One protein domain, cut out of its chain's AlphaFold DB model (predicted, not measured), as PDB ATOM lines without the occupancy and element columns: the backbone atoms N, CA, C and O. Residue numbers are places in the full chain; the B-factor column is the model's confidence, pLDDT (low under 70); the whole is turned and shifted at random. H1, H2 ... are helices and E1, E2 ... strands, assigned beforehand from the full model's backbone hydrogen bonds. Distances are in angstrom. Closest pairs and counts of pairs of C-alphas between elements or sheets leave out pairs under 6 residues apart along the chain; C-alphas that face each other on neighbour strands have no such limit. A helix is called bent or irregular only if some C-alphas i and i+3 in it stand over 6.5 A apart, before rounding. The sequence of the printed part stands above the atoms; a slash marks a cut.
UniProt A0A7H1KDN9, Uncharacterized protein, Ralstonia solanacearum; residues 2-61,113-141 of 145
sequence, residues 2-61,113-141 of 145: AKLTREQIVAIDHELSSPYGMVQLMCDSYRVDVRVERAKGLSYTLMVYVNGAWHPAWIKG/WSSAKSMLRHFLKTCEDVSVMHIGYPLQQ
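This is residues 2 to 61 and 113 to 141 of the 145 residues of an uncharacterized protein of Ralstonia solanacearum (UniProt A0A7H1KDN9). A single strongly twisted sheet of four antiparallel strands has two helices, H1 and H3, packed over one of its faces, and H1 and H3 touch each other at a steep angle. A short third helix, H2, sticks out from this body with residues 55 to 61. The printed part has 89 residues, with three named helices and four named strands in the order H1 E1 E2 E3 H2 H3 E4, and the sheet runs E3, E2, E1, E4. The class is mixed, helices and strands; the whole is compact, with a radius of gyration of the C-alphas of 12.6 A, and spans 37 by 31 by 28 A.

H1, residues 6 to 17, begins at C-alpha 6 at (165.355, 152.418, 242.421) and is 16.5 A long. E1, residues 22 to 27, measures 15.7 A, and E2, residues 30 to 38, measures 24.4 A, ending at C-alpha 38 at (138.309, 156.593, 240.492). E3, residues 44 to 50, is 19.5 A long. H2 holds residues 56 to 60, 8.6 A; it is neither bent nor irregular, but only just: C-alphas 57 and 60 are 6.4 A apart. After the cut come H3, residues 116 to 126, 15.3 A, and E4, residues 130 to 135, 14.0 A, ending at C-alpha 135 at (153.361, 151.805, 250.903).

E1, E2 and E3 form a meander, each strand the antiparallel neighbour of the one before; E1 and E2 are a hairpin, as are E2 and E3. N 25 and O 32 are 2.9 A apart, and N 47 and O 35 are 2.8 A apart, both within hydrogen-bond range. E4 is the antiparallel neighbour of E1, with N 26 and O 131 at 2.9 A. H1 and H3 are on the same face of the sheet, making two layers, helices on one face of a sheet. H1 has a height over the sheet of 9.4 A and runs along the strands, at 27 degrees to E1 on the local plane. H3 has a height over the sheet of 7.8 A. H1 and H3 touch at a steep tilt of 52 degrees, opposite ways; their closest C-alphas, of Asp 13 and Ala 116, are 5.5 A apart. H2 is not on the sheet and is apart from H1 and H3. Every O i to N i+4 pair is within hydrogen-bond range in H1 and H3; H2 has 0 of 1, but 2 of 2 O i to N i+3 pairs.

The two C-alphas farthest apart, of Ala 2 and Gly 41, are 37.7 A apart. Residues 62 to 112 are not printed, and C-alphas 61 and 113 are 15.6 A apart across this cut, which lies in the link from H2 to H3. The links that are printed whole are tight. The mean pLDDT of the printed part is 90.5; residue 2 and residues 138 to 141 are under 70.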
ATOM      1  N   ALA A   2     168.016 162.882 251.057       57.00
ATOM      2  CA  ALA A   2     167.191 161.703 250.864       57.00
ATOM      3  C   ALA A   2     166.566 161.771 249.466       57.00
ATOM      4  O   ALA A   2     165.802 162.676 249.150       57.00
ATOM      5  N   LYS A   3     166.918 160.819 248.603       79.81
ATOM      6  CA  LYS A   3     166.298 160.641 247.289       79.81
ATOM      7  C   LYS A   3     165.969 159.169 247.123       79.81
ATOM      8  O   LYS A   3     166.758 158.312 247.517       79.81
ATOM      9  N   LEU A   4     164.796 158.908 246.556       89.75
ATOM     10  CA  LEU A   4     164.233 157.568 246.429       89.75
ATOM     11  C   LEU A   4     165.205 156.607 245.738       89.75
ATOM     12  O   LEU A   4     165.761 156.924 244.681       89.75
ATOM     13  N   THR A   5     165.368 155.413 246.302       93.00
ATOM     14  CA  THR A   5     166.121 154.340 245.647       93.00
ATOM     15  C   THR A   5     165.332 153.778 244.467       93.00
ATOM     16  O   THR A   5     164.110 153.926 244.366       93.00
ATOM     17  N   ARG A   6     166.019 153.085 243.552       92.06
ATOM     18  CA  ARG A   6     165.355 152.418 242.421       92.06
ATOM     19  C   ARG A   6     164.302 151.412 242.894       92.06
ATOM     20  O   ARG A   6     163.234 151.340 242.299       92.06
ATOM     21  N   GLU A   7     164.597 150.672 243.957       93.12
ATOM     22  CA  GLU A   7     163.687 149.694 244.558       93.12
ATOM     23  C   GLU A   7     162.436 150.369 245.123       93.12
ATOM     24  O   GLU A   7     161.325 149.933 244.833       93.12
ATOM     25  N   GLN A   8     162.598 151.493 245.830       93.69
ATOM     26  CA  GLN A   8     161.473 152.287 246.330       93.69
ATOM     27  C   GLN A   8     160.601 152.815 245.189       93.69
ATOM     28  O   GLN A   8     159.380 152.726 245.261       93.69
ATOM     29  N   ILE A   9     161.206 153.320 244.109       94.12
ATOM     30  CA  ILE A   9     160.461 153.793 242.933       94.12
ATOM     31  C   ILE A   9     159.642 152.657 242.312       94.12
ATOM     32  O   ILE A   9     158.485 152.873 241.959       94.12
ATOM     33  N   VAL A  10     160.220 151.459 242.188       95.12
ATOM     34  CA  VAL A  10     159.523 150.281 241.649       95.12
ATOM     35  C   VAL A  10     158.379 149.849 242.568       95.12
ATOM     36  O   VAL A  10     157.288 149.581 242.076       95.12
ATOM     37  N   ALA A  11     158.592 149.835 243.886       94.50
ATOM     38  CA  ALA A  11     157.551 149.490 244.852       94.50
ATOM     39  C   ALA A  11     156.381 150.490 244.824       94.50
ATOM     40  O   ALA A  11     155.222 150.082 244.824       94.50
ATOM     41  N   ILE A  12     156.675 151.792 244.729       95.06
ATOM     42  CA  ILE A  12     155.658 152.845 244.591       95.06
ATOM     43  C   ILE A  12     154.875 152.681 243.285       95.06
ATOM     44  O   ILE A  12     153.653 152.794 243.290       95.06
ATOM     45  N   ASP A  13     155.562 152.446 242.166       94.69
ATOM     46  CA  ASP A  13     154.916 152.285 240.859       94.69
ATOM     47  C   ASP A  13     154.014 151.044 240.835       94.69
ATOM     48  O   ASP A  13     152.886 151.121 240.353       94.69
ATOM     49  N   HIS A  14     154.468 149.939 241.435       94.75
ATOM     50  CA  HIS A  14     153.665 148.731 241.599       94.75
ATOM     51  C   HIS A  14     152.408 148.995 242.441       94.75
ATOM     52  O   HIS A  14     151.304 148.692 241.993       94.75
ATOM     53  N   GLU A  15     152.544 149.609 243.618       94.38
ATOM     54  CA  GLU A  15     151.407 149.917 244.496       94.38
ATOM     55  C   GLU A  15     150.392 150.844 243.813       94.38
ATOM     56  O   GLU A  15     149.197 150.559 243.773       94.38
ATOM     57  N   LEU A  16     150.867 151.926 243.191       94.50
ATOM     58  CA  LEU A  16     150.014 152.908 242.515       94.50
ATOM     59  C   LEU A  16     149.459 152.420 241.164       94.50
ATOM     60  O   LEU A  16     148.669 153.131 240.539       94.50
ATOM     61  N   SER A  17     149.854 151.231 240.702       92.44
ATOM     62  CA  SER A  17     149.241 150.575 239.540       92.44
ATOM     63  C   SER A  17     147.959 149.816 239.899       92.44
ATOM     64  O   SER A  17     147.117 149.582 239.029       92.44
ATOM     65  N   SER A  18     147.788 149.469 241.178       89.75
ATOM     66  CA  SER A  18     146.610 148.772 241.684       89.75
ATOM     67  C   SER A  18     145.467 149.755 241.978       89.75
ATOM     68  O   SER A  18     145.711 150.844 242.507       89.75
ATOM     69  N   PRO A  19     144.197 149.408 241.689       89.31
ATOM     70  CA  PRO A  19     143.053 150.188 242.152       89.31
ATOM     71  C   PRO A  19     143.110 150.415 243.665       89.31
ATOM     72  O   PRO A  19     143.344 149.481 244.427       89.31
ATOM     73  N   TYR A  20     142.856 151.654 244.090       87.94
ATOM     74  CA  TYR A  20     142.898 152.069 245.498       87.94
ATOM     75  C   TYR A  20     144.257 151.906 246.194       87.94
ATOM     76  O   TYR A  20     144.310 152.014 247.417       87.94
ATOM     77  N   GLY A  21     145.344 151.706 245.440       92.19
ATOM     78  CA  GLY A  21     146.699 151.738 245.980       92.19
ATOM     79  C   GLY A  21     147.015 153.080 246.637       92.19
ATOM     80  O   GLY A  21     146.540 154.140 246.200       92.19
ATOM     81  N   MET A  22     147.803 153.042 247.710       93.88
ATOM     82  CA  MET A  22     148.115 154.229 248.510       93.88
ATOM     83  C   MET A  22     149.586 154.274 248.890       93.88
ATOM     84  O   MET A  22     150.176 153.283 249.311       93.88
ATOM     85  N   VAL A  23     150.176 155.460 248.784       95.44
ATOM     86  CA  VAL A  23     151.562 155.712 249.177       95.44
ATOM     87  C   VAL A  23     151.628 157.018 249.949       95.44
ATOM     88  O   VAL A  23     151.037 158.017 249.543       95.44
ATOM     89  N   GLN A  24     152.361 157.014 251.058       95.81
ATOM     90  CA  GLN A  24     152.667 158.210 251.829       95.81
ATOM     91  C   GLN A  24     154.155 158.506 251.714       95.81
ATOM     92  O   GLN A  24     155.006 157.659 252.002       95.81
ATOM     93  N   LEU A  25     154.455 159.729 251.303       95.31
ATOM     94  CA  LEU A  25     155.801 160.259 251.169       95.31
ATOM     95  C   LEU A  25     155.981 161.425 252.140       95.31
ATOM     96  O   LEU A  25     155.039 162.168 252.418       95.31
ATOM     97  N   MET A  26     157.207 161.604 252.618       95.88
ATOM     98  CA  MET A  26     157.640 162.846 253.247       95.88
ATOM     99  C   MET A  26     158.531 163.581 252.251       95.88
ATOM    100  O   MET A  26     159.584 163.068 251.862       95.88
ATOM    101  N   CYS A  27     158.070 164.750 251.815       94.75
ATOM    102  CA  CYS A  27     158.751 165.605 250.851       94.75
ATOM    103  C   CYS A  27     159.123 166.919 251.541       94.75
ATOM    104  O   CYS A  27     158.244 167.731 251.835       94.75
ATOM    105  N   ASP A  28     160.409 167.126 251.807       92.94
ATOM    106  CA  ASP A  28     160.937 168.177 252.676       92.94
ATOM    107  C   ASP A  28     160.252 168.147 254.062       92.94
ATOM    108  O   ASP A  28     160.529 167.275 254.883       92.94
ATOM    109  N   SER A  29     159.312 169.064 254.307       92.38
ATOM    110  CA  SER A  29     158.501 169.172 255.526       92.38
ATOM    111  C   SER A  29     157.006 168.903 255.298       92.38
ATOM    112  O   SER A  29     156.184 169.175 256.172       92.38
ATOM    113  N   TYR A  30     156.640 168.374 254.127       95.00
ATOM    114  CA  TYR A  30     155.259 168.092 253.746       95.00
ATOM    115  C   TYR A  30     154.971 166.594 253.751       95.00
ATOM    116  O   TYR A  30     155.637 165.813 253.064       95.00
ATOM    117  N   ARG A  31     153.897 166.202 254.443       95.25
ATOM    118  CA  ARG A  31     153.316 164.864 254.302       95.25
ATOM    119  C   ARG A  31     152.510 164.824 253.010       95.25
ATOM    120  O   ARG A  31     151.537 165.563 252.876       95.25
ATOM    121  N   VAL A  32     152.891 163.967 252.073       95.94
ATOM    122  CA  VAL A  32     152.225 163.836 250.775       95.94
ATOM    123  C   VAL A  32     151.601 162.456 250.660       95.94
ATOM    124  O   VAL A  32     152.302 161.449 250.573       95.94
ATOM    125  N   ASP A  33     150.275 162.418 250.630       95.56
ATOM    126  CA  ASP A  33     149.500 161.198 250.453       95.56
ATOM    127  C   ASP A  33     149.054 161.093 248.993       95.56
ATOM    128  O   ASP A  33     148.366 161.970 248.468       95.56
ATOM    129  N   VAL A  34     149.453 160.012 248.330       96.00
ATOM    130  CA  VAL A  34     149.077 159.710 246.950       96.00
ATOM    131  C   VAL A  34     148.139 158.518 246.956       96.00
ATOM    132  O   VAL A  34     148.484 157.456 247.474       96.00
ATOM    133  N   ARG A  35     146.959 158.691 246.364       94.94
ATOM    134  CA  ARG A  35     145.906 157.672 246.334       94.94
ATOM    135  C   ARG A  35     145.459 157.403 244.913       94.94
ATOM    136  O   ARG A  35     145.282 158.333 244.129       94.94
ATOM    137  N   VAL A  36     145.243 156.138 244.582       95.00
ATOM    138  CA  VAL A  36     144.600 155.755 243.327       95.00
ATOM    139  C   VAL A  36     143.093 155.918 243.497       95.00
ATOM    140  O   VAL A  36     142.436 155.122 244.162       95.00
ATOM    141  N   GLU A  37     142.532 156.950 242.882       92.75
ATOM    142  CA  GLU A  37     141.106 157.250 242.956       92.75
ATOM    143  C   GLU A  37     140.423 157.048 241.614       92.75
ATOM    144  O   GLU A  37     141.005 157.216 240.538       92.75
ATOM    145  N   ARG A  38     139.141 156.697 241.678       91.31
ATOM    146  CA  ARG A  38     138.309 156.593 240.492       91.31
ATOM    147  C   ARG A  38     138.005 157.998 239.973       91.31
ATOM    148  O   ARG A  38     137.395 158.812 240.660       91.31
ATOM    149  N   ALA A  39     138.411 158.266 238.740       87.69
ATOM    150  CA  ALA A  39     138.053 159.474 238.018       87.69
ATOM    151  C   ALA A  39     136.714 159.258 237.283       87.69
ATOM    152  O   ALA A  39     135.800 158.587 237.763       87.69
ATOM    153  N   LYS A  40     136.557 159.831 236.087       86.75
ATOM    154  CA  LYS A  40     135.326 159.677 235.304       86.75
ATOM    155  C   LYS A  40     135.229 158.266 234.701       86.75
ATOM    156  O   LYS A  40     136.163 157.792 234.056       86.75
ATOM    157  N   GLY A  41     134.071 157.618 234.832       87.56
ATOM    158  CA  GLY A  41     133.831 156.291 234.251       87.56
ATOM    159  C   GLY A  41     134.569 155.187 235.011       87.56
ATOM    160  O   GLY A  41     134.498 155.161 236.235       87.56
ATOM    161  N   LEU A  42     135.244 154.276 234.305       86.19
ATOM    162  CA  LEU A  42     136.096 153.215 234.876       86.19
ATOM    163  C   LEU A  42     137.594 153.573 234.808       86.19
ATOM    164  O   LEU A  42     138.447 152.693 234.771       86.19
ATOM    165  N   SER A  43     137.916 154.868 234.742       88.50
ATOM    166  CA  SER A  43     139.305 155.336 234.754       88.50
ATOM    167  C   SER A  43     139.776 155.627 236.177       88.50
ATOM    168  O   SER A  43     139.003 156.120 237.001       88.50
ATOM    169  N   TYR A  44     141.049 155.347 236.444       92.44
ATOM    170  CA  TYR A  44     141.716 155.644 237.709       92.44
ATOM    171  C   TYR A  44     142.771 156.732 237.506       92.44
ATOM    172  O   TYR A  44     143.368 156.848 236.434       92.44
ATOM    173  N   THR A  45     142.979 157.549 238.529       94.50
ATOM    174  CA  THR A  45     143.989 158.605 238.551       94.50
ATOM    175  C   THR A  45     144.696 158.611 239.893       94.50
ATOM    176  O   THR A  45     144.121 158.224 240.903       94.50
ATOM    177  N   LEU A  46     145.928 159.106 239.916       96.38
ATOM    178  CA  LEU A  46     146.648 159.329 241.163       96.38
ATOM    179  C   LEU A  46     146.270 160.706 241.698       96.38
ATOM    180  O   LEU A  46     146.554 161.699 241.034       96.38
ATOM    181  N   MET A  47     145.608 160.771 242.844       95.69
ATOM    182  CA  MET A  47     145.223 162.001 243.529       95.69
ATOM    183  C   MET A  47     146.230 162.314 244.636       95.69
ATOM    184  O   MET A  47     146.593 161.429 245.409       95.69
ATOM    185  N   VAL A  48     146.687 163.566 244.696       96.12
ATOM    186  CA  VAL A  48     147.674 164.038 245.674       96.12
ATOM    187  C   VAL A  48     147.006 164.888 246.746       96.12
ATOM    188  O   VAL A  48     146.328 165.873 246.444       96.12
ATOM    189  N   TYR A  49     147.274 164.539 247.998       95.38
ATOM    190  CA  TYR A  49     146.891 165.278 249.193       95.38
ATOM    191  C   TYR A  49     148.155 165.743 249.912       95.38
ATOM    192  O   TYR A  49     149.086 164.963 250.102       95.38
ATOM    193  N   VAL A  50     148.191 167.008 250.323       95.12
ATOM    194  CA  VAL A  50     149.319 167.586 251.064       95.12
ATOM    195  C   VAL A  50     148.836 167.885 252.475       95.12
ATOM    196  O   VAL A  50     147.800 168.519 252.662       95.12
ATOM    197  N   ASN A  51     149.552 167.371 253.471       93.38
ATOM    198  CA  ASN A  51     149.179 167.411 254.881       93.38
ATOM    199  C   ASN A  51     147.750 166.887 255.134       93.38
ATOM    200  O   ASN A  51     147.031 167.374 255.999       93.38
ATOM    201  N   GLY A  52     147.339 165.855 254.386       88.75
ATOM    202  CA  GLY A  52     146.038 165.186 254.518       88.75
ATOM    203  C   GLY A  52     144.866 165.828 253.769       88.75
ATOM    204  O   GLY A  52     143.788 165.237 253.751       88.75
ATOM    205  N   ALA A  53     145.047 166.981 253.119       89.88
ATOM    206  CA  ALA A  53     143.972 167.666 252.406       89.88
ATOM    207  C   ALA A  53     144.370 168.054 250.978       89.88
ATOM    208  O   ALA A  53     145.544 168.158 250.634       89.88
ATOM    209  N   TRP A  54     143.362 168.273 250.135       89.12
ATOM    210  CA  TRP A  54     143.515 168.987 248.873       89.12
ATOM    211  C   TRP A  54     142.783 170.324 248.973       89.12
ATOM    212  O   TRP A  54     141.645 170.361 249.444       89.12
ATOM    213  N   HIS A  55     143.413 171.408 248.511       89.00
ATOM    214  CA  HIS A  55     142.823 172.742 248.569       89.00
ATOM    215  C   HIS A  55     142.554 173.323 247.163       89.00
ATOM    216  O   HIS A  55     143.482 173.431 246.356       89.00
ATOM    217  N   PRO A  56     141.327 173.799 246.857       87.00
ATOM    218  CA  PRO A  56     140.990 174.372 245.548       87.00
ATOM    219  C   PRO A  56     141.850 175.572 245.128       87.00
ATOM    220  O   PRO A  56     142.076 175.786 243.937       87.00
ATOM    221  N   ALA A  57     142.365 176.349 246.089       89.25
ATOM    222  CA  ALA A  57     143.244 177.491 245.805       89.25
ATOM    223  C   ALA A  57     144.521 177.095 245.040       89.25
ATOM    224  O   ALA A  57     145.077 177.910 244.305       89.25
ATOM    225  N   TRP A  58     144.950 175.834 245.140       91.75
ATOM    226  CA  TRP A  58     146.142 175.349 244.454       91.75
ATOM    227  C   TRP A  58     146.019 175.383 242.931       91.75
ATOM    228  O   TRP A  58     147.039 175.467 242.259       91.75
ATOM    229  N   ILE A  59     144.801 175.413 242.372       90.81
ATOM    230  CA  ILE A  59     144.557 175.423 240.917       90.81
ATOM    231  C   ILE A  59     145.295 176.567 240.208       90.81
ATOM    232  O   ILE A  59     145.733 176.400 239.066       90.81
ATOM    233  N   LYS A  60     145.449 177.718 240.875       87.88
ATOM    234  CA  LYS A  60     146.118 178.900 240.313       87.88
ATOM    235  C   LYS A  60     147.648 178.822 240.350       87.88
ATOM    236  O   LYS A  60     148.296 179.561 239.620       87.88
ATOM    237  N   GLY A  61     148.229 177.929 241.157       88.69
ATOM    238  CA  GLY A  61     149.685 177.791 241.268       88.69
ATOM    239  C   GLY A  61     150.397 178.915 242.016       88.69
ATOM    240  O   GLY A  61     151.599 179.091 241.839       88.69
ATOM    241  N   TRP A 113     147.629 163.063 238.826       95.88
ATOM    242  CA  TRP A 113     148.678 162.529 237.968       95.88
ATOM    243  C   TRP A 113     148.197 161.282 237.229       95.88
ATOM    244  O   TRP A 113     147.423 160.480 237.746       95.88
ATOM    245  N   SER A 114     148.665 161.126 235.992       90.81
ATOM    246  CA  SER A 114     148.329 159.982 235.135       90.81
ATOM    247  C   SER A 114     149.289 158.800 235.285       90.81
ATOM    248  O   SER A 114     149.011 157.737 234.750       90.81
ATOM    249  N   SER A 115     150.442 158.986 235.937       93.25
ATOM    250  CA  SER A 115     151.398 157.907 236.208       93.25
ATOM    251  C   SER A 115     152.326 158.259 237.367       93.25
ATOM    252  O   SER A 115     152.739 159.420 237.491       93.25
ATOM    253  N   ALA A 116     152.713 157.256 238.160       94.56
ATOM    254  CA  ALA A 116     153.595 157.445 239.308       94.56
ATOM    255  C   ALA A 116     154.971 157.951 238.859       94.56
ATOM    256  O   ALA A 116     155.496 158.909 239.415       94.56
ATOM    257  N   LYS A 117     155.503 157.419 237.753       94.06
ATOM    258  CA  LYS A 117     156.759 157.892 237.150       94.06
ATOM    259  C   LYS A 117     156.793 159.403 236.877       94.06
ATOM    260  O   LYS A 117     157.807 160.047 237.142       94.06
ATOM    261  N   SER A 118     155.722 159.971 236.311       94.75
ATOM    262  CA  SER A 118     155.673 161.412 236.007       94.75
ATOM    263  C   SER A 118     155.586 162.263 237.274       94.75
ATOM    264  O   SER A 118     156.266 163.283 237.369       94.75
ATOM    265  N   MET A 119     154.822 161.788 238.257       96.31
ATOM    266  CA  MET A 119     154.667 162.404 239.571       96.31
ATOM    267  C   MET A 119     155.979 162.397 240.361       96.31
ATOM    268  O   MET A 119     156.459 163.453 240.758       96.31
ATOM    269  N   LEU A 120     156.615 161.233 240.519       95.50
ATOM    270  CA  LEU A 120     157.875 161.097 241.253       95.50
ATOM    271  C   LEU A 120     158.986 161.940 240.628       95.50
ATOM    272  O   LEU A 120     159.743 162.586 241.343       95.50
ATOM    273  N   ARG A 121     159.059 162.005 239.292       94.69
ATOM    274  CA  ARG A 121     160.000 162.902 238.604       94.69
ATOM    275  C   ARG A 121     159.765 164.367 238.972       94.69
ATOM    276  O   ARG A 121     160.731 165.111 239.103       94.69
ATOM    277  N   HIS A 122     158.507 164.788 239.084       95.50
ATOM    278  CA  HIS A 122     158.165 166.154 239.476       95.50
ATOM    279  C   HIS A 122     158.536 166.428 240.933       95.50
ATOM    280  O   HIS A 122     159.173 167.442 241.206       95.50
ATOM    281  N   PHE A 123     158.232 165.504 241.847       95.12
ATOM    282  CA  PHE A 123     158.571 165.649 243.269       95.12
ATOM    283  C   PHE A 123     160.088 165.713 243.465       95.12
ATOM    284  O   PHE A 123     160.586 166.656 244.063       95.12
ATOM    285  N   LEU A 124     160.842 164.801 242.844       93.75
ATOM    286  CA  LEU A 124     162.312 164.784 242.897       93.75
ATOM    287  C   LEU A 124     162.976 166.005 242.237       93.75
ATOM    288  O   LEU A 124     164.168 166.231 242.432       93.75
ATOM    289  N   LYS A 125     162.240 166.755 241.407       94.00
ATOM    290  CA  LYS A 125     162.712 168.005 240.798       94.00
ATOM    291  C   LYS A 125     162.424 169.223 241.679       94.00
ATOM    292  O   LYS A 125     163.148 170.208 241.586       94.00
ATOM    293  N   THR A 126     161.335 169.192 242.439       93.81
ATOM    294  CA  THR A 126     160.801 170.358 243.162       93.81
ATOM    295  C   THR A 126     161.080 170.334 244.658       93.81
ATOM    296  O   THR A 126     161.043 171.391 245.279       93.81
ATOM    297  N   CYS A 127     161.357 169.157 245.216       93.06
ATOM    298  CA  CYS A 127     161.706 168.940 246.615       93.06
ATOM    299  C   CYS A 127     163.181 168.528 246.714       93.06
ATOM    300  O   CYS A 127     163.717 167.886 245.801       93.06
ATOM    301  N   GLU A 128     163.838 168.893 247.810       91.75
ATOM    302  CA  GLU A 128     165.244 168.566 248.060       91.75
ATOM    303  C   GLU A 128     165.381 167.166 248.661       91.75
ATOM    304  O   GLU A 128     166.224 166.380 248.206       91.75
ATOM    305  N   ASP A 129     164.501 166.843 249.610       93.31
ATOM    306  CA  ASP A 129     164.448 165.565 250.306       93.31
ATOM    307  C   ASP A 129     163.105 164.867 250.061       93.31
ATOM    308  O   ASP A 129     162.034 165.416 250.303       93.31
ATOM    309  N   VAL A 130     163.149 163.623 249.583       94.88
ATOM    310  CA  VAL A 130     161.965 162.785 249.361       94.88
ATOM    311  C   VAL A 130     162.218 161.402 249.943       94.88
ATOM    312  O   VAL A 130     163.133 160.694 249.516       94.88
ATOM    313  N   SER A 131     161.378 161.000 250.893       94.69
ATOM    314  CA  SER A 131     161.453 159.703 251.566       94.69
ATOM    315  C   SER A 131     160.094 159.009 251.604       94.69
ATOM    316  O   SER A 131     159.040 159.646 251.580       94.69
ATOM    317  N   VAL A 132     160.122 157.678 251.614       94.62
ATOM    318  CA  VAL A 132     158.915 156.854 251.711       94.62
ATOM    319  C   VAL A 132     158.581 156.642 253.177       94.62
ATOM    320  O   VAL A 132     159.427 156.153 253.921       94.62
ATOM    321  N   MET A 133     157.350 156.967 253.566       93.81
ATOM    322  CA  MET A 133     156.838 156.689 254.909       93.81
ATOM    323  C   MET A 133     156.084 155.359 254.919       93.81
ATOM    324  O   MET A 133     156.411 154.463 255.692       93.81
ATOM    325  N   HIS A 134     155.118 155.203 254.007       92.31
ATOM    326  CA  HIS A 134     154.283 154.008 253.911       92.31
ATOM    327  C   HIS A 134     153.943 153.665 252.457       92.31
ATOM    328  O   HIS A 134     153.714 154.550 251.633       92.31
ATOM    329  N   ILE A 135     153.857 152.367 252.165       91.62
ATOM    330  CA  ILE A 135     153.361 151.805 250.903       91.62
ATOM    331  C   ILE A 135     152.244 150.826 251.268       91.62
ATOM    332  O   ILE A 135     152.452 149.989 252.144       91.62
ATOM    333  N   GLY A 136     151.075 150.948 250.637       85.00
ATOM    334  CA  GLY A 136     149.948 150.033 250.838       85.00
ATOM    335  C   GLY A 136     149.374 150.063 252.255       85.00
ATOM    336  O   GLY A 136     149.189 149.018 252.873       85.00
ATOM    337  N   TYR A 137     149.122 151.258 252.803       75.62
ATOM    338  CA  TYR A 137     148.560 151.419 254.148       75.62
ATOM    339  C   TYR A 137     147.042 151.685 254.096       75.62
ATOM    340  O   TYR A 137     146.570 152.376 253.189       75.62
ATOM    341  N   PRO A 138     146.250 151.168 255.056       65.62
ATOM    342  CA  PRO A 138     144.839 151.517 255.154       65.62
ATOM    343  C   PRO A 138     144.685 152.977 255.595       65.62
ATOM    344  O   PRO A 138     145.457 153.460 256.423       65.62
ATOM    345  N   LEU A 139     143.657 153.672 255.094       59.75
ATOM    346  CA  LEU A 139     143.249 154.980 255.617       59.75
ATOM    347  C   LEU A 139     143.081 154.874 257.139       59.75
ATOM    348  O   LEU A 139     142.138 154.233 257.607       59.75
ATOM    349  N   GLN A 140     143.971 155.501 257.913       55.06
ATOM    350  CA  GLN A 140     143.682 155.762 259.317       55.06
ATOM    351  C   GLN A 140     142.465 156.685 259.338       55.06
ATOM    352  O   GLN A 140     142.537 157.857 258.975       55.06
ATOM    353  N   GLN A 141     141.312 156.111 259.677       46.06
ATOM    354  CA  GLN A 141     140.151 156.883 260.069       46.06
ATOM    355  C   GLN A 141     140.508 157.513 261.409       46.06
ATOM    356  O   GLN A 141     140.310 156.895 262.456       46.06
TER     357      GLN A 141